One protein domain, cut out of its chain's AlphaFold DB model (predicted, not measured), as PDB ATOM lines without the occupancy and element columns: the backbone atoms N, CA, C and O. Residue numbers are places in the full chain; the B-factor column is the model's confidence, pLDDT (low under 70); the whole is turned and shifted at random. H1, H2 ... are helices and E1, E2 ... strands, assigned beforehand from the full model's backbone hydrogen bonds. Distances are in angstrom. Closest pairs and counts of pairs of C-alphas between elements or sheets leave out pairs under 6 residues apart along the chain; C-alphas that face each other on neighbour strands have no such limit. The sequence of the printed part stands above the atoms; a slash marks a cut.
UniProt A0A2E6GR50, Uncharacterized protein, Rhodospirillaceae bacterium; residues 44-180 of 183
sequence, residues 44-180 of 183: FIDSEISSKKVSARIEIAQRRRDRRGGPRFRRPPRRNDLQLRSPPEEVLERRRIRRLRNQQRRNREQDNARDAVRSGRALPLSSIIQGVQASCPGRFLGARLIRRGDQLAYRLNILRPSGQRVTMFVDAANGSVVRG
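AT A GLANCE: This is residues 44 to 180 of the 183 residues of an uncharacterized protein of Rhodospirillaceae bacterium (UniProt A0A2E6GR50). A small compact head, made of a strongly twisted four-stranded sheet with the short helix H3 packed over it, has a long helix, H2, running out from the E1 side as an arm. Beyond it a long loop, residues 63 to 88, joins H2 to helix H1, and H1, this loop and residues 89 to 108 of H2 make a wide, open frame that stands free of the head. The printed part has 137 residues, with three named helices and four named strands in the order H1 H2 H3 E1 E2 E3 E4; the sheet runs E1 E2 E3 E4, antiparallel throughout, and the class is mixed, helices and strands. The whole is extended, with a radius of gyration of the C-alphas of 23.0 A and spans of 64 by 35 by 33 A.

IN THESE COORDINATES: H1, residues 44 to 62, begins at C-alpha 44 at (156.688, 143.166, 159.759) and is 26.8 A long. H2, residues 89 to 118, is 43.1 A long and ends at C-alpha 118 at (182.199, 151.984, 142.001). H3 is residues 125 to 135, 15.7 A long. E1, residues 139 to 148, is 25.7 A long and bends by 50 degrees at residue 145. E2 is residues 151 to 159, 25.9 A, and E3 is residues 165 to 171, 19.9 A. E4, residues 177 to 179, is 5.6 A long and ends at C-alpha 179 at (157.764, 148.673, 146.111).

HOW THE PARTS SIT: The four strands form a meander, each strand the antiparallel neighbour of the one before, and each successive pair is a hairpin. Between E1 and E2, N 146 and O 153 are 2.8 A apart, within hydrogen-bond range. Between E2 and E3, N 156 and O 168 are 2.8 A apart, and between E3 and E4, N 169 and O 179 are 2.8 A apart, both within that range. H3 is on the sheet at a height of 7.8 A and runs across the strands, at 65 degrees to E3 on the local plane; the closest C-alphas of H3 and E3, those of Ile 128 and Val 170, are 7.9 A apart. H2 is on the sheet with its residues 109 to 116; its closest C-alpha to E1 is that of Ala 113, 6.4 A from that of Leu 145. H2 and H3 are only just apart, closest 8.5 A. H1 is apart from H2 and H3 and is not on the sheet. Every O i to N i+4 pair is within hydrogen-bond range in H2, 12 of 15 in H1 and 6 of 7 in H3.

THE WHOLE: The C-alphas farthest apart, those of Arg 78 and Asn 174, are 64.8 A apart. Without residues 44 to 108 the body spans 37 by 21 by 20 A. The printed part has no cut, and H1 to H2 is the long link. Mean pLDDT of the printed part is 72.6; residues 44 to 90 are under 70.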
ATOM      1  N   PHE A  44     156.262 143.135 158.365       31.48
ATOM      2  CA  PHE A  44     156.688 143.166 159.759       31.48
ATOM      3  C   PHE A  44     157.645 144.327 160.099       31.48
ATOM      4  O   PHE A  44     157.568 144.876 161.194       31.48
ATOM      5  N   ILE A  45     158.502 144.790 159.175       40.69
ATOM      6  CA  ILE A  45     159.574 145.744 159.546       40.69
ATOM      7  C   ILE A  45     159.148 147.225 159.451       40.69
ATOM      8  O   ILE A  45     159.599 148.042 160.258       40.69
ATOM      9  N   ASP A  46     158.223 147.597 158.559       37.38
ATOM     10  CA  ASP A  46     157.729 148.987 158.500       37.38
ATOM     11  C   ASP A  46     156.647 149.277 159.563       37.38
ATOM     12  O   ASP A  46     156.557 150.403 160.071       37.38
ATOM     13  N   SER A  47     155.866 148.265 159.968       39.00
ATOM     14  CA  SER A  47     154.870 148.410 161.038       39.00
ATOM     15  C   SER A  47     155.515 148.476 162.423       39.00
ATOM     16  O   SER A  47     155.059 149.268 163.242       39.00
ATOM     17  N   GLU A  48     156.629 147.780 162.683       38.34
ATOM     18  CA  GLU A  48     157.346 147.902 163.958       38.34
ATOM     19  C   GLU A  48     158.040 149.262 164.138       38.34
ATOM     20  O   GLU A  48     157.999 149.827 165.232       38.34
ATOM     21  N   ILE A  49     158.649 149.835 163.089       45.34
ATOM     22  CA  ILE A  49     159.327 151.147 163.185       45.34
ATOM     23  C   ILE A  49     158.305 152.286 163.377       45.34
ATOM     24  O   ILE A  49     158.606 153.289 164.037       45.34
ATOM     25  N   SER A  50     157.093 152.130 162.831       38.69
ATOM     26  CA  SER A  50     155.973 153.059 163.030       38.69
ATOM     27  C   SER A  50     155.268 152.838 164.380       38.69
ATOM     28  O   SER A  50     155.054 153.793 165.128       38.69
ATOM     29  N   SER A  51     155.002 151.582 164.756       37.25
ATOM     30  CA  SER A  51     154.277 151.200 165.977       37.25
ATOM     31  C   SER A  51     155.086 151.464 167.251       37.25
ATOM     32  O   SER A  51     154.568 152.105 168.165       37.25
ATOM     33  N   LYS A  52     156.393 151.141 167.282       40.41
ATOM     34  CA  LYS A  52     157.281 151.426 168.436       40.41
ATOM     35  C   LYS A  52     157.409 152.931 168.736       40.41
ATOM     36  O   LYS A  52     157.715 153.319 169.861       40.41
ATOM     37  N   LYS A  53     157.148 153.806 167.754       45.97
ATOM     38  CA  LYS A  53     157.121 155.271 167.937       45.97
ATOM     39  C   LYS A  53     155.796 155.805 168.476       45.97
ATOM     40  O   LYS A  53     155.803 156.865 169.100       45.97
ATOM     41  N   VAL A  54     154.677 155.132 168.209       53.16
ATOM     42  CA  VAL A  54     153.346 155.565 168.662       53.16
ATOM     43  C   VAL A  54     153.093 155.102 170.096       53.16
ATOM     44  O   VAL A  54     152.671 155.915 170.917       53.16
ATOM     45  N   SER A  55     153.463 153.868 170.450       42.72
ATOM     46  CA  SER A  55     153.335 153.348 171.822       42.72
ATOM     47  C   SER A  55     154.193 154.124 172.831       42.72
ATOM     48  O   SER A  55     153.690 154.519 173.880       42.72
ATOM     49  N   ALA A  56     155.421 154.506 172.460       52.12
ATOM     50  CA  ALA A  56     156.262 155.379 173.286       52.12
ATOM     51  C   ALA A  56     155.647 156.777 173.533       52.12
ATOM     52  O   ALA A  56     155.912 157.403 174.558       52.12
ATOM     53  N   ARG A  57     154.812 157.298 172.619       50.88
ATOM     54  CA  ARG A  57     154.128 158.596 172.800       50.88
ATOM     55  C   ARG A  57     152.908 158.486 173.709       50.88
ATOM     56  O   ARG A  57     152.648 159.424 174.462       50.88
ATOM     57  N   ILE A  58     152.192 157.364 173.653       56.41
ATOM     58  CA  ILE A  58     151.026 157.109 174.509       56.41
ATOM     59  C   ILE A  58     151.471 156.937 175.970       56.41
ATOM     60  O   ILE A  58     150.878 157.551 176.857       56.41
ATOM     61  N   GLU A  59     152.583 156.238 176.221       51.47
ATOM     62  CA  GLU A  59     153.110 156.049 177.581       51.47
ATOM     63  C   GLU A  59     153.611 157.368 178.213       51.47
ATOM     64  O   GLU A  59     153.326 157.669 179.375       51.47
ATOM     65  N   ILE A  60     154.282 158.230 177.433       54.91
ATOM     66  CA  ILE A  60     154.709 159.565 177.897       54.91
ATOM     67  C   ILE A  60     153.499 160.450 178.253       54.91
ATOM     68  O   ILE A  60     153.581 161.263 179.178       54.91
ATOM     69  N   ALA A  61     152.375 160.305 177.543       56.91
ATOM     70  CA  ALA A  61     151.159 161.072 177.804       56.91
ATOM     71  C   ALA A  61     150.396 160.580 179.049       56.91
ATOM     72  O   ALA A  61     149.794 161.394 179.753       56.91
ATOM     73  N   GLN A  62     150.447 159.280 179.354       53.66
ATOM     74  CA  GLN A  62     149.787 158.696 180.528       53.66
ATOM     75  C   GLN A  62     150.493 159.083 181.839       53.66
ATOM     76  O   GLN A  62     149.827 159.540 182.763       53.66
ATOM     77  N   ARG A  63     151.836 159.103 181.877       54.34
ATOM     78  CA  ARG A  63     152.615 159.540 183.062       54.34
ATOM     79  C   ARG A  63     152.378 160.998 183.492       54.34
ATOM     80  O   ARG A  63     152.757 161.382 184.598       54.34
ATOM     81  N   ARG A  64     151.790 161.840 182.630       53.81
ATOM     82  CA  ARG A  64     151.447 163.236 182.959       53.81
ATOM     83  C   ARG A  64     150.102 163.387 183.670       53.81
ATOM     84  O   ARG A  64     149.907 164.416 184.310       53.81
ATOM     85  N   ARG A  65     149.195 162.405 183.579       53.12
ATOM     86  CA  ARG A  65     147.873 162.481 184.226       53.12
ATOM     87  C   ARG A  65     147.903 162.154 185.723       53.12
ATOM     88  O   ARG A  65     147.090 162.714 186.454       53.12
ATOM     89  N   ASP A  66     148.893 161.388 186.184       52.72
ATOM     90  CA  ASP A  66     148.990 160.973 187.595       52.72
ATOM     91  C   ASP A  66     149.737 161.969 188.495       52.72
ATOM     92  O   ASP A  66     149.718 161.858 189.716       52.72
ATOM     93  N   ARG A  67     150.344 163.019 187.927       53.94
ATOM     94  CA  ARG A  67     150.930 164.124 188.704       53.94
ATOM     95  C   ARG A  67     149.930 165.268 188.879       53.94
ATOM     96  O   ARG A  67     150.197 166.395 188.463       53.94
ATOM     97  N   ARG A  68     148.788 165.014 189.531       50.38
ATOM     98  CA  ARG A  68     147.983 166.092 190.145       50.38
ATOM     99  C   ARG A  68     148.710 166.593 191.395       50.38
ATOM    100  O   ARG A  68     148.373 166.268 192.521       50.38
ATOM    101  N   GLY A  69     149.785 167.327 191.147       54.19
ATOM    102  CA  GLY A  69     150.729 167.833 192.136       54.19
ATOM    103  C   GLY A  69     151.880 168.532 191.419       54.19
ATOM    104  O   GLY A  69     153.045 168.199 191.619       54.19
ATOM    105  N   GLY A  70     151.555 169.418 190.473       56.84
ATOM    106  CA  GLY A  70     152.559 170.217 189.774       56.84
ATOM    107  C   GLY A  70     153.222 171.208 190.740       56.84
ATOM    108  O   GLY A  70     152.543 171.729 191.627       56.84
ATOM    109  N   PRO A  71     154.529 171.488 190.603       58.00
ATOM    110  CA  PRO A  71     155.191 172.473 191.447       58.00
ATOM    111  C   PRO A  71     154.500 173.831 191.286       58.00
ATOM    112  O   PRO A  71     154.205 174.253 190.166       58.00
ATOM    113  N   ARG A  72     154.242 174.512 192.412       57.78
ATOM    114  CA  ARG A  72     153.719 175.885 192.429       57.78
ATOM    115  C   ARG A  72     154.578 176.727 191.487       57.78
ATOM    116  O   ARG A  72     155.793 176.795 191.676       57.78
ATOM    117  N   PHE A  73     153.957 177.336 190.476       48.62
ATOM    118  CA  PHE A  73     154.623 178.258 189.559       48.62
ATOM    119  C   PHE A  73     155.232 179.399 190.383       48.62
ATOM    120  O   PHE A  73     154.547 180.346 190.766       48.62
ATOM    121  N   ARG A  74     156.531 179.310 190.689       60.47
ATOM    122  CA  ARG A  74     157.289 180.486 191.107       60.47
ATOM    123  C   ARG A  74     157.280 181.435 189.912       60.47
ATOM    124  O   ARG A  74     157.546 181.001 188.790       60.47
ATOM    125  N   ARG A  75     156.912 182.697 190.149       54.28
ATOM    126  CA  ARG A  75     156.920 183.747 189.122       54.28
ATOM    127  C   ARG A  75     158.253 183.697 188.359       54.28
ATOM    128  O   ARG A  75     159.291 183.560 189.012       54.28
ATOM    129  N   PRO A  76     158.245 183.785 187.016       54.56
ATOM    130  CA  PRO A  76     159.488 183.880 186.267       54.56
ATOM    131  C   PRO A  76     160.264 185.124 186.736       54.56
ATOM    132  O   PRO A  76     159.634 186.135 187.069       54.56
ATOM    133  N   PRO A  77     161.604 185.056 186.804       57.59
ATOM    134  CA  PRO A  77     162.423 186.190 187.215       57.59
ATOM    135  C   PRO A  77     162.203 187.382 186.274       57.59
ATOM    136  O   PRO A  77     161.854 187.209 185.099       57.59
ATOM    137  N   ARG A  78     162.353 188.603 186.800       56.16
ATOM    138  CA  ARG A  78     162.131 189.819 186.009       56.16
ATOM    139  C   ARG A  78     163.220 189.918 184.937       56.16
ATOM    140  O   ARG A  78     164.337 189.455 185.121       56.16
ATOM    141  N   ARG A  79     162.878 190.531 183.798       52.12
ATOM    142  CA  ARG A  79     163.668 190.572 182.547       52.12
ATOM    143  C   ARG A  79     165.135 191.023 182.710       52.12
ATOM    144  O   ARG A  79     165.939 190.712 181.841       52.12
ATOM    145  N   ASN A  80     165.479 191.687 183.818       52.69
ATOM    146  CA  ASN A  80     166.831 192.169 184.119       52.69
ATOM    147  C   ASN A  80     167.697 191.188 184.939       52.69
ATOM    148  O   ASN A  80     168.906 191.377 184.982       52.69
ATOM    149  N   ASP A  81     167.142 190.096 185.480       53.88
ATOM    150  CA  ASP A  81     167.911 189.044 186.183       53.88
ATOM    151  C   ASP A  81     168.509 187.999 185.211       53.88
ATOM    152  O   ASP A  81     169.137 187.020 185.612       53.88
ATOM    153  N   LEU A  82     168.273 188.183 183.908       54.28
ATOM    154  CA  LEU A  82     168.688 187.301 182.810       54.28
ATOM    155  C   LEU A  82     169.936 187.812 182.071       54.28
ATOM    156  O   LEU A  82     170.238 187.331 180.977       54.28
ATOM    157  N   GLN A  83     170.680 188.763 182.645       53.59
ATOM    158  CA  GLN A  83     172.005 189.089 182.127       53.59
ATOM    159  C   GLN A  83     172.976 187.930 182.427       53.59
ATOM    160  O   GLN A  83     173.349 187.668 183.565       53.59
ATOM    161  N   LEU A  84     173.346 187.228 181.349       51.25
ATOM    162  CA  LEU A  84     174.463 186.288 181.208       51.25
ATOM    163  C   LEU A  84     174.460 185.033 182.104       51.25
ATOM    164  O   LEU A  84     175.380 184.762 182.869       51.25
ATOM    165  N   ARG A  85     173.523 184.121 181.849       54.31
ATOM    166  CA  ARG A  85     173.928 182.708 181.787       54.31
ATOM    167  C   ARG A  85     173.890 182.288 180.333       54.31
ATOM    168  O   ARG A  85     172.886 181.753 179.863       54.31
ATOM    169  N   SER A  86     174.989 182.540 179.615       55.69
ATOM    170  CA  SER A  86     175.322 181.708 178.454       55.69
ATOM    171  C   SER A  86     175.026 180.258 178.845       55.69
ATOM    172  O   SER A  86     175.299 179.897 179.999       55.69
ATOM    173  N   PRO A  87     174.406 179.440 177.969       60.41
ATOM    174  CA  PRO A  87     174.189 178.039 178.295       60.41
ATOM    175  C   PRO A  87     175.508 177.497 178.843       60.41
ATOM    176  O   PRO A  87     176.536 177.812 178.237       60.41
ATOM    177  N   PRO A  88     175.503 176.766 179.974       67.25
ATOM    178  CA  PRO A  88     176.735 176.214 180.516       67.25
ATOM    179  C   PRO A  88     177.513 175.576 179.364       67.25
ATOM    180  O   PRO A  88     176.885 174.886 178.557       67.25
ATOM    181  N   GLU A  89     178.816 175.848 179.245       68.44
ATOM    182  CA  GLU A  89     179.678 175.351 178.151       68.44
ATOM    183  C   GLU A  89     179.396 173.874 177.830       68.44
ATOM    184  O   GLU A  89     179.227 173.462 176.684       68.44
ATOM    185  N   GLU A  90     179.146 173.093 178.876       67.56
ATOM    186  CA  GLU A  90     178.740 171.697 178.811       67.56
ATOM    187  C   GLU A  90     177.509 171.407 177.915       67.56
ATOM    188  O   GLU A  90     177.464 170.404 177.197       67.56
ATOM    189  N   VAL A  91     176.488 172.267 177.911       75.31
ATOM    190  CA  VAL A  91     175.284 172.130 177.074       75.31
ATOM    191  C   VAL A  91     175.588 172.451 175.610       75.31
ATOM    192  O   VAL A  91     175.069 171.767 174.716       75.31
ATOM    193  N   LEU A  92     176.408 173.473 175.347       76.94
ATOM    194  CA  LEU A  92     176.851 173.813 173.991       76.94
ATOM    195  C   LEU A  92     177.708 172.685 173.417       76.94
ATOM    196  O   LEU A  92     177.463 172.246 172.289       76.94
ATOM    197  N   GLU A  93     178.603 172.128 174.226       75.94
ATOM    198  CA  GLU A  93     179.498 171.061 173.805       75.94
ATOM    199  C   GLU A  93     178.748 169.744 173.560       75.94
ATOM    200  O   GLU A  93     178.903 169.118 172.509       75.94
ATOM    201  N   ARG A  94     177.783 169.373 174.415       74.62
ATOM    202  CA  ARG A  94     176.884 168.230 174.145       74.62
ATOM    203  C   ARG A  94     176.128 168.390 172.820       74.62
ATOM    204  O   ARG A  94     175.973 167.422 172.065       74.62
ATOM    205  N   ARG A  95     175.653 169.603 172.503       80.81
ATOM    206  CA  ARG A  95     174.995 169.895 171.215       80.81
ATOM    207  C   ARG A  95     175.977 169.772 170.049       80.81
ATOM    208  O   ARG A  95     175.609 169.187 169.025       80.81
ATOM    209  N   ARG A  96     177.202 170.281 170.202       85.56
ATOM    210  CA  ARG A  96     178.277 170.205 169.203       85.56
ATOM    211  C   ARG A  96     178.648 168.758 168.897       85.56
ATOM    212  O   ARG A  96     178.543 168.343 167.742       85.56
ATOM    213  N   ILE A  97     178.932 167.954 169.921       85.62
ATOM    214  CA  ILE A  97     179.271 166.528 169.798       85.62
ATOM    215  C   ILE A  97     178.174 165.766 169.049       85.62
ATOM    216  O   ILE A  97     178.459 164.985 168.136       85.62
ATOM    217  N   ARG A  98     176.898 166.009 169.374       85.31
ATOM    218  CA  ARG A  98     175.781 165.361 168.672       85.31
ATOM    219  C   ARG A  98     175.741 165.729 167.185       85.31
ATOM    220  O   ARG A  98     175.499 164.852 166.355       85.31
ATOM    221  N   ARG A  99     175.967 167.001 166.836       86.81
ATOM    222  CA  ARG A  99     176.011 167.447 165.430       86.81
ATOM    223  C   ARG A  99     177.155 166.783 164.672       86.81
ATOM    224  O   ARG A  99     176.903 166.232 163.603       86.81
ATOM    225  N   LEU A 100     178.357 166.774 165.247       86.69
ATOM    226  CA  LEU A 100     179.546 166.171 164.640       86.69
ATOM    227  C   LEU A 100     179.352 164.673 164.393       86.69
ATOM    228  O   LEU A 100     179.561 164.201 163.279       86.69
ATOM    229  N   ARG A 101     178.841 163.935 165.386       82.69
ATOM    230  CA  ARG A 101     178.528 162.504 165.237       82.69
ATOM    231  C   ARG A 101     177.516 162.245 164.121       82.69
ATOM    232  O   ARG A 101     177.690 161.321 163.331       82.69
ATOM    233  N   ASN A 102     176.464 163.059 164.031       83.19
ATOM    234  CA  ASN A 102     175.469 162.930 162.965       83.19
ATOM    235  C   ASN A 102     176.060 163.239 161.584       83.19
ATOM    236  O   ASN A 102     175.725 162.565 160.614       83.19
ATOM    237  N   GLN A 103     176.933 164.241 161.487       83.75
ATOM    238  CA  GLN A 103     177.630 164.575 160.250       83.75
ATOM    239  C   GLN A 103     178.566 163.446 159.816       83.75
ATOM    240  O   GLN A 103     178.453 162.981 158.689       83.75
ATOM    241  N   GLN A 104     179.395 162.925 160.724       81.56
ATOM    242  CA  GLN A 104     180.269 161.782 160.453       81.56
ATOM    243  C   GLN A 104     179.484 160.556 159.979       81.56
ATOM    244  O   GLN A 104     179.883 159.909 159.015       81.56
ATOM    245  N   ARG A 105     178.342 160.249 160.612       79.88
ATOM    246  CA  ARG A 105     177.465 159.155 160.166       79.88
ATOM    247  C   ARG A 105     176.958 159.370 158.740       79.88
ATOM    248  O   ARG A 105     177.016 158.437 157.952       79.88
ATOM    249  N   ARG A 106     176.501 160.579 158.398       78.62
ATOM    250  CA  ARG A 106     176.035 160.901 157.037       78.62
ATOM    251  C   ARG A 106     177.145 160.788 155.997       78.62
ATOM    252  O   ARG A 106     176.888 160.260 154.924       78.62
ATOM    253  N   ASN A 107     178.355 161.235 156.328       79.19
ATOM    254  CA  ASN A 107     179.502 161.130 155.428       79.19
ATOM    255  C   ASN A 107     179.841 159.657 155.158       79.19
ATOM    256  O   ASN A 107     179.881 159.250 154.005       79.19
ATOM    257  N   ARG A 108     179.925 158.828 156.210       78.25
ATOM    258  CA  ARG A 108     180.137 157.376 156.065       78.25
ATOM    259  C   ARG A 108     179.035 156.695 155.244       78.25
ATOM    260  O   ARG A 108     179.329 155.832 154.429       78.25
ATOM    261  N   GLU A 109     177.769 157.072 155.443       78.88
ATOM    262  CA  GLU A 109     176.656 156.568 154.619       78.88
ATOM    263  C   GLU A 109     176.831 156.941 153.133       78.88
ATOM    264  O   GLU A 109     176.539 156.121 152.263       78.88
ATOM    265  N   GLN A 110     177.316 158.153 152.833       78.88
ATOM    266  CA  GLN A 110     177.599 158.599 151.464       78.88
ATOM    267  C   GLN A 110     178.773 157.852 150.832       78.88
ATOM    268  O   GLN A 110     178.665 157.438 149.678       78.88
ATOM    269  N   ASP A 111     179.863 157.663 151.571       80.00
ATOM    270  CA  ASP A 111     181.055 156.975 151.071       80.00
ATOM    271  C   ASP A 111     180.737 155.508 150.752       80.00
ATOM    272  O   ASP A 111     180.971 155.060 149.633       80.00
ATOM    273  N   ASN A 112     180.025 154.813 151.647       77.50
ATOM    274  CA  ASN A 112     179.552 153.448 151.398       77.50
ATOM    275  C   ASN A 112     178.677 153.340 150.136       77.50
ATOM    276  O   ASN A 112     178.748 152.351 149.406       77.50
ATOM    277  N   ALA A 113     177.827 154.342 149.881       76.88
ATOM    278  CA  ALA A 113     176.996 154.368 148.682       76.88
ATOM    279  C   ALA A 113     177.834 154.573 147.410       76.88
ATOM    280  O   ALA A 113     177.568 153.926 146.400       76.88
ATOM    281  N   ARG A 114     178.862 155.428 147.455       80.25
ATOM    282  CA  ARG A 114     179.794 155.628 146.335       80.25
ATOM    283  C   ARG A 114     180.604 154.371 146.047       80.25
ATOM    284  O   ARG A 114     180.752 154.009 144.885       80.25
ATOM    285  N   ASP A 115     181.072 153.685 147.083       81.50
ATOM    286  CA  ASP A 115     181.835 152.446 146.938       81.50
ATOM    287  C   ASP A 115     180.976 151.317 146.361       81.50
ATOM    288  O   ASP A 115     181.441 150.542 145.523       81.50
ATOM    289  N   ALA A 116     179.697 151.239 146.744       77.00
ATOM    290  CA  ALA A 116     178.748 150.303 146.143       77.00
ATOM    291  C   ALA A 116     178.573 150.550 144.633       77.00
ATOM    292  O   ALA A 116     178.560 149.591 143.866       77.00
ATOM    293  N   VAL A 117     178.517 151.818 144.210       82.25
ATOM    294  CA  VAL A 117     178.427 152.181 142.787       82.25
ATOM    295  C   VAL A 117     179.725 151.873 142.041       82.25
ATOM    296  O   VAL A 117     179.701 151.243 140.990       82.25
ATOM    297  N   ARG A 118     180.880 152.248 142.606       77.75
ATOM    298  CA  ARG A 118     182.199 151.984 142.001       77.75
ATOM    299  C   ARG A 118     182.505 150.496 141.853       77.75
ATOM    300  O   ARG A 118     183.148 150.106 140.891       77.75
ATOM    301  N   SER A 119     182.041 149.675 142.793       78.50
ATOM    302  CA  SER A 119     182.203 148.215 142.746       78.50
ATOM    303  C   SER A 119     181.187 147.505 141.841       78.50
ATOM    304  O   SER A 119     181.172 146.279 141.815       78.50
ATOM    305  N   GLY A 120     180.312 148.240 141.141       79.44
ATOM    306  CA  GLY A 120     179.290 147.664 140.258       79.44
ATOM    307  C   GLY A 120     178.162 146.926 140.987       79.44
ATOM    308  O   GLY A 120     177.300 146.336 140.349       79.44
ATOM    309  N   ARG A 121     178.134 146.970 142.325       76.81
ATOM    310  CA  ARG A 121     177.077 146.356 143.151       76.81
ATOM    311  C   ARG A 121     175.800 147.194 143.200       76.81
ATOM    312  O   ARG A 121     174.776 146.711 143.676       76.81
ATOM    313  N   ALA A 122     175.875 148.453 142.776       83.88
ATOM    314  CA  ALA A 122     174.748 149.366 142.682       83.88
ATOM    315  C   ALA A 122     174.871 150.258 141.439       83.88
ATOM    316  O   ALA A 122     175.958 150.717 141.094       83.88
ATOM    317  N   LEU A 123     173.750 150.555 140.795       85.25
ATOM    318  CA  LEU A 123     173.654 151.538 139.732       85.25
ATOM    319  C   LEU A 123     173.808 152.957 140.294       85.25
ATOM    320  O   LEU A 123     173.406 153.226 141.432       85.25
ATOM    321  N   PRO A 124     174.342 153.900 139.499       86.25
ATOM    322  CA  PRO A 124     174.385 155.302 139.877       86.25
ATOM    323  C   PRO A 124     172.992 155.825 140.230       86.25
ATOM    324  O   PRO A 124     172.017 155.612 139.506       86.25
ATOM    325  N   LEU A 125     172.906 156.585 141.323       85.50
ATOM    326  CA  LEU A 125     171.641 157.161 141.777       85.50
ATOM    327  C   LEU A 125     170.977 158.043 140.702       85.50
ATOM    328  O   LEU A 125     169.753 158.091 140.628       85.50
ATOM    329  N   SER A 126     171.763 158.724 139.865       85.94
ATOM    330  CA  SER A 126     171.264 159.538 138.749       85.94
ATOM    331  C   SER A 126     170.439 158.720 137.754       85.94
ATOM    332  O   SER A 126     169.335 159.133 137.408       85.94
ATOM    333  N   SER A 127     170.929 157.545 137.355       86.06
ATOM    334  CA  SER A 127     170.237 156.639 136.430       86.06
ATOM    335  C   SER A 127     168.914 156.146 137.019       86.06
ATOM    336  O   SER A 127     167.890 156.139 136.341       86.06
ATOM    337  N   ILE A 128     168.911 155.821 138.316       87.00
ATOM    338  CA  ILE A 128     167.697 155.424 139.040       87.00
ATOM    339  C   ILE A 128     166.674 156.563 139.090       87.00
ATOM    340  O   ILE A 128     165.490 156.345 138.847       87.00
ATOM    341  N   ILE A 129     167.113 157.788 139.398       86.50
ATOM    342  CA  ILE A 129     166.220 158.951 139.462       86.50
ATOM    343  C   ILE A 129     165.596 159.226 138.094       86.50
ATOM    344  O   ILE A 129     164.396 159.471 138.044       86.50
ATOM    345  N   GLN A 130     166.368 159.148 137.007       86.94
ATOM    346  CA  GLN A 130     165.855 159.346 135.647       86.94
ATOM    347  C   GLN A 130     164.777 158.315 135.290       86.94
ATOM    348  O   GLN A 130     163.695 158.695 134.846       86.94
ATOM    349  N   GLY A 131     165.030 157.029 135.561       84.75
ATOM    350  CA  GLY A 131     164.046 155.969 135.327       84.75
ATOM    351  C   GLY A 131     162.765 156.169 136.141       84.75
ATOM    352  O   GLY A 131     161.661 156.053 135.618       84.75
ATOM    353  N   VAL A 132     162.896 156.554 137.415       84.75
ATOM    354  CA  VAL A 132     161.735 156.793 138.282       84.75
ATOM    355  C   VAL A 132     160.981 158.059 137.887       84.75
ATOM    356  O   VAL A 132     159.756 158.045 137.897       84.75
ATOM    357  N   GLN A 133     161.664 159.140 137.501       83.94
ATOM    358  CA  GLN A 133     161.018 160.375 137.045       83.94
ATOM    359  C   GLN A 133     160.165 160.161 135.792       83.94
ATOM    360  O   GLN A 133     159.122 160.799 135.675       83.94
ATOM    361  N   ALA A 134     160.551 159.232 134.910       83.69
ATOM    362  CA  ALA A 134     159.739 158.861 133.753       83.69
ATOM    363  C   ALA A 134     158.391 158.231 134.154       83.69
ATOM    364  O   ALA A 134     157.383 158.454 133.491       83.69
ATOM    365  N   SER A 135     158.347 157.472 135.253       79.25
ATOM    366  CA  SER A 135     157.115 156.842 135.761       79.25
ATOM    367  C   SER A 135     156.368 157.679 136.810       79.25
ATOM    368  O   SER A 135     155.196 157.434 137.086       79.25
ATOM    369  N   CYS A 136     157.044 158.642 137.436       77.62
ATOM    370  CA  CYS A 136     156.576 159.383 138.600       77.62
ATOM    371  C   CYS A 136     156.891 160.878 138.464       77.62
ATOM    372  O   CYS A 136     157.939 161.323 138.952       77.62
ATOM    373  N   PRO A 137     155.987 161.692 137.891       79.12
ATOM    374  CA  PRO A 137     156.164 163.136 137.907       79.12
ATOM    375  C   PRO A 137     156.115 163.640 139.356       79.12
ATOM    376  O   PRO A 137     155.177 163.362 140.109       79.12
ATOM    377  N   GLY A 138     157.150 164.365 139.778       85.62
ATOM    378  CA  GLY A 138     157.247 164.890 141.136       85.62
ATOM    379  C   GLY A 138     158.631 165.422 141.487       85.62
ATOM    380  O   GLY A 138     159.617 165.205 140.780       85.62
ATOM    381  N   ARG A 139     158.717 166.123 142.621       88.25
ATOM    382  CA  ARG A 139     159.983 166.646 143.136       88.25
ATOM    383  C   ARG A 139     160.680 165.592 143.981       88.25
ATOM    384  O   ARG A 139     160.167 165.164 145.016       88.25
ATOM    385  N   PHE A 140     161.885 165.221 143.576       87.94
ATOM    386  CA  PHE A 140     162.739 164.341 144.358       87.94
ATOM    387  C   PHE A 140     163.206 165.037 145.647       87.94
ATOM    388  O   PHE A 140     163.729 166.147 145.604       87.94
ATOM    389  N   LEU A 141     162.997 164.399 146.802       88.00
ATOM    390  CA  LEU A 141     163.382 164.944 148.109       88.00
ATOM    391  C   LEU A 141     164.691 164.351 148.635       88.00
ATOM    392  O   LEU A 141     165.383 164.988 149.425       88.00
ATOM    393  N   GLY A 142     165.011 163.116 148.254       83.88
ATOM    394  CA  GLY A 142     166.243 162.456 148.671       83.88
ATOM    395  C   GLY A 142     166.193 160.940 148.531       83.88
ATOM    396  O   GLY A 142     165.118 160.336 148.495       83.88
ATOM    397  N   ALA A 143     167.378 160.332 148.505       86.19
ATOM    398  CA  ALA A 143     167.574 158.889 148.492       86.19
ATOM    399  C   ALA A 143     168.420 158.435 149.676       86.19
ATOM    400  O   ALA A 143     169.257 159.173 150.198       86.19
ATOM    401  N   ARG A 144     168.232 157.176 150.059       85.75
ATOM    402  CA  ARG A 144     169.138 156.456 150.947       85.75
ATOM    403  C   ARG A 144     169.331 155.041 150.423       85.75
ATOM    404  O   ARG A 144     168.344 154.369 150.138       85.75
ATOM    405  N   LEU A 145     170.580 154.594 150.353       84.31
ATOM    406  CA  LEU A 145     170.898 153.190 150.124       84.31
ATOM    407  C   LEU A 145     170.666 152.417 151.427       84.31
ATOM    408  O   LEU A 145     171.167 152.802 152.485       84.31
ATOM    409  N   ILE A 146     169.865 151.365 151.358       84.62
ATOM    410  CA  ILE A 146     169.590 150.454 152.464       84.62
ATOM    411  C   ILE A 146     169.996 149.041 152.053       84.62
ATOM    412  O   ILE A 146     169.899 148.675 150.884       84.62
ATOM    413  N   ARG A 147     170.441 148.241 153.021       82.88
ATOM    414  CA  ARG A 147     170.695 146.815 152.817       82.88
ATOM    415  C   ARG A 147     169.513 146.024 153.375       82.88
ATOM    416  O   ARG A 147     169.175 146.204 154.545       82.88
ATOM    417  N   ARG A 148     168.872 145.200 152.546       76.00
ATOM    418  CA  ARG A 148     167.804 144.264 152.927       76.00
ATOM    419  C   ARG A 148     168.331 142.845 152.731       76.00
ATOM    420  O   ARG A 148     168.435 142.378 151.604       76.00
ATOM    421  N   GLY A 149     168.719 142.193 153.826       79.31
ATOM    422  CA  GLY A 149     169.430 140.912 153.758       79.31
ATOM    423  C   GLY A 149     170.751 141.065 152.999       79.31
ATOM    424  O   GLY A 149     171.590 141.885 153.392       79.31
ATOM    425  N   ASP A 150     170.875 140.324 151.899       77.94
ATOM    426  CA  ASP A 150     172.029 140.347 150.993       77.94
ATOM    427  C   ASP A 150     171.862 141.306 149.807       77.94
ATOM    428  O   ASP A 150     172.803 141.534 149.048       77.94
ATOM    429  N   GLN A 151     170.689 141.926 149.664       79.88
ATOM    430  CA  GLN A 151     170.387 142.834 148.563       79.88
ATOM    431  C   GLN A 151     170.509 144.304 148.978       79.88
ATOM    432  O   GLN A 151     170.248 144.701 150.121       79.88
ATOM    433  N   LEU A 152     170.905 145.140 148.020       85.69
ATOM    434  CA  LEU A 152     170.949 146.591 148.157       85.69
ATOM    435  C   LEU A 152     169.710 147.201 147.497       85.69
ATOM    436  O   LEU A 152     169.364 146.857 146.373       85.69
ATOM    437  N   ALA A 153     169.064 148.141 148.183       87.75
ATOM    438  CA  ALA A 153     167.910 148.858 147.657       87.75
ATOM    439  C   ALA A 153     168.018 150.359 147.941       87.75
ATOM    440  O   ALA A 153     168.428 150.789 149.021       87.75
ATOM    441  N   TYR A 154     167.602 151.180 146.988       87.62
ATOM    442  CA  TYR A 154     167.404 152.607 147.166       87.62
ATOM    443  C   TYR A 154     166.008 152.890 147.706       87.62
ATOM    444  O   TYR A 154     165.002 152.562 147.084       87.62
ATOM    445  N   ARG A 155     165.940 153.576 148.847       89.00
ATOM    446  CA  ARG A 155     164.709 154.206 149.323       89.00
ATOM    447  C   ARG A 155     164.658 155.647 148.836       89.00
ATOM    448  O   ARG A 155     165.445 156.475 149.302       89.00
ATOM    449  N   LEU A 156     163.718 155.940 147.950       88.62
ATOM    450  CA  LEU A 156     163.492 157.250 147.352       88.62
ATOM    451  C   LEU A 156     162.296 157.934 148.014       88.62
ATOM    452  O   LEU A 156     161.248 157.317 148.200       88.62
ATOM    453  N   ASN A 157     162.439 159.216 148.337       89.81
ATOM    454  CA  ASN A 157     161.344 160.054 148.812       89.81
ATOM    455  C   ASN A 157     160.985 161.065 147.724       89.81
ATOM    456  O   ASN A 157     161.823 161.883 147.342       89.81
ATOM    457  N   ILE A 158     159.736 161.036 147.266       88.69
ATOM    458  CA  ILE A 158     159.245 161.885 146.180       88.69
ATOM    459  C   ILE A 158     158.038 162.673 146.683       88.69
ATOM    460  O   ILE A 158     157.166 162.133 147.363       88.69
ATOM    461  N   LEU A 159     158.001 163.964 146.371       89.38
ATOM    462  CA  LEU A 159     156.847 164.826 146.580       89.38
ATOM    463  C   LEU A 159     156.054 164.901 145.277       89.38
ATOM    464  O   LEU A 159     156.542 165.457 144.293       89.38
ATOM    465  N   ARG A 160     154.842 164.345 145.270       87.69
ATOM    466  CA  ARG A 160     153.947 164.442 144.114       87.69
ATOM    467  C   ARG A 160     153.420 165.873 143.942       87.69
ATOM    468  O   ARG A 160     153.345 166.604 144.933       87.69
ATOM    469  N   PRO A 161     152.980 166.252 142.728       84.56
ATOM    470  CA  PRO A 161     152.330 167.538 142.471       84.56
ATOM    471  C   PRO A 161     151.111 167.786 143.367       84.56
ATOM    472  O   PRO A 161     150.876 168.910 143.787       84.56
ATOM    473  N   SER A 162     150.401 166.723 143.756       85.44
ATOM    474  CA  SER A 162     149.288 166.775 144.715       85.44
ATOM    475  C   SER A 162     149.697 167.132 146.153       85.44
ATOM    476  O   SER A 162     148.853 167.151 147.044       85.44
ATOM    477  N   GLY A 163     150.989 167.340 146.426       87.00
ATOM    478  CA  GLY A 163     151.529 167.591 147.766       87.00
ATOM    479  C   GLY A 163     151.728 166.326 148.606       87.00
ATOM    480  O   GLY A 163     152.242 166.393 149.723       87.00
ATOM    481  N   GLN A 164     151.376 165.150 148.080       88.00
ATOM    482  CA  GLN A 164     151.524 163.888 148.800       88.00
ATOM    483  C   GLN A 164     152.951 163.341 148.679       88.00
ATOM    484  O   GLN A 164     153.482 163.170 147.579       88.00
ATOM    485  N   ARG A 165     153.569 163.007 149.817       89.50
ATOM    486  CA  ARG A 165     154.892 162.370 149.853       89.50
ATOM    487  C   ARG A 165     154.771 160.857 149.685       89.50
ATOM    488  O   ARG A 165     154.158 160.200 150.521       89.50
ATOM    489  N   VAL A 166     155.435 160.308 148.673       88.31
ATOM    490  CA  VAL A 166     155.509 158.867 148.403       88.31
ATOM    491  C   VAL A 166     156.922 158.367 148.690       88.31
ATOM    492  O   VAL A 166     157.909 159.046 148.402       88.31
ATOM    493  N   THR A 167     157.014 157.190 149.309       88.75
ATOM    494  CA  THR A 167     158.280 156.474 149.510       88.75
ATOM    495  C   THR A 167     158.314 155.286 148.563       88.75
ATOM    496  O   THR A 167     157.394 154.470 148.585       88.75
ATOM    497  N   MET A 168     159.360 155.191 147.749       85.56
ATOM    498  CA  MET A 168     159.567 154.095 146.804       85.56
ATOM    499  C   MET A 168     160.843 153.335 147.143       85.56
ATOM    500  O   MET A 168     161.819 153.922 147.609       85.56
ATOM    501  N   PHE A 169     160.823 152.032 146.902       87.94
ATOM    502  CA  PHE A 169     161.968 151.147 147.042       87.94
ATOM    503  C   PHE A 169     162.333 150.605 145.670       87.94
ATOM    504  O   PHE A 169     161.497 150.013 144.988       87.94
ATOM    505  N   VAL A 170     163.582 150.824 145.288       86.75
ATOM    506  CA  VAL A 170     164.132 150.442 143.993       86.75
ATOM    507  C   VAL A 170     165.344 149.558 144.234       86.75
ATOM    508  O   VAL A 170     166.172 149.879 145.084       86.75
ATOM    509  N   ASP A 171     165.442 148.446 143.524       87.44
ATOM    510  CA  ASP A 171     166.602 147.562 143.571       87.44
ATOM    511  C   ASP A 171     167.844 148.322 143.082       87.44
ATOM    512  O   ASP A 171     167.815 148.999 142.051       87.44
ATOM    513  N   ALA A 172     168.929 148.274 143.856       87.94
ATOM    514  CA  ALA A 172     170.128 149.026 143.522       87.94
ATOM    515  C   ALA A 172     170.925 148.391 142.377       87.94
ATOM    516  O   ALA A 172     171.622 149.124 141.693       87.94
ATOM    517  N   ALA A 173     170.843 147.080 142.148       84.69
ATOM    518  CA  ALA A 173     171.611 146.382 141.120       84.69
ATOM    519  C   ALA A 173     171.006 146.544 139.718       84.69
ATOM    520  O   ALA A 173     171.749 146.700 138.753       84.69
ATOM    521  N   ASN A 174     169.674 146.526 139.599       82.69
ATOM    522  CA  ASN A 174     168.990 146.559 138.297       82.69
ATOM    523  C   ASN A 174     168.049 147.761 138.098       82.69
ATOM    524  O   ASN A 174     167.591 147.998 136.985       82.69
ATOM    525  N   GLY A 175     167.752 148.530 139.149       83.69
ATOM    526  CA  GLY A 175     166.871 149.695 139.069       83.69
ATOM    527  C   GLY A 175     165.374 149.392 138.994       83.69
ATOM    528  O   GLY A 175     164.578 150.300 138.756       83.69
ATOM    529  N   SER A 176     164.966 148.147 139.234       84.06
ATOM    530  CA  SER A 176     163.561 147.739 139.243       84.06
ATOM    531  C   SER A 176     162.848 148.257 140.486       84.06
ATOM    532  O   SER A 176     163.356 148.166 141.607       84.06
ATOM    533  N   VAL A 177     161.636 148.781 140.313       85.00
ATOM    534  CA  VAL A 177     160.802 149.208 141.441       85.00
ATOM    535  C   VAL A 177     160.289 147.970 142.173       85.00
ATOM    536  O   VAL A 177     159.420 147.256 141.681       85.00
ATOM    537  N   VAL A 178     160.820 147.730 143.370       84.25
ATOM    538  CA  VAL A 178     160.403 146.620 144.240       84.25
ATOM    539  C   VAL A 178     159.090 146.966 144.936       84.25
ATOM    540  O   VAL A 178     158.206 146.124 145.086       84.25
ATOM    541  N   ARG A 179     158.948 148.223 145.378       81.06
ATOM    542  CA  ARG A 179     157.764 148.673 146.111       81.06
ATOM    543  C   ARG A 179     157.497 150.159 145.924       81.06
ATOM    544  O   ARG A 179     158.406 150.984 145.946       81.06
ATOM    545  N   GLY A 180     156.214 150.493 145.880       76.69
ATOM    546  CA  GLY A 180     155.723 151.851 145.700       76.69
ATOM    547  C   GLY A 180     155.291 152.071 144.258       76.69
ATOM    548  O   GLY A 180     155.895 151.552 143.328       76.69
TER     549      GLY A 180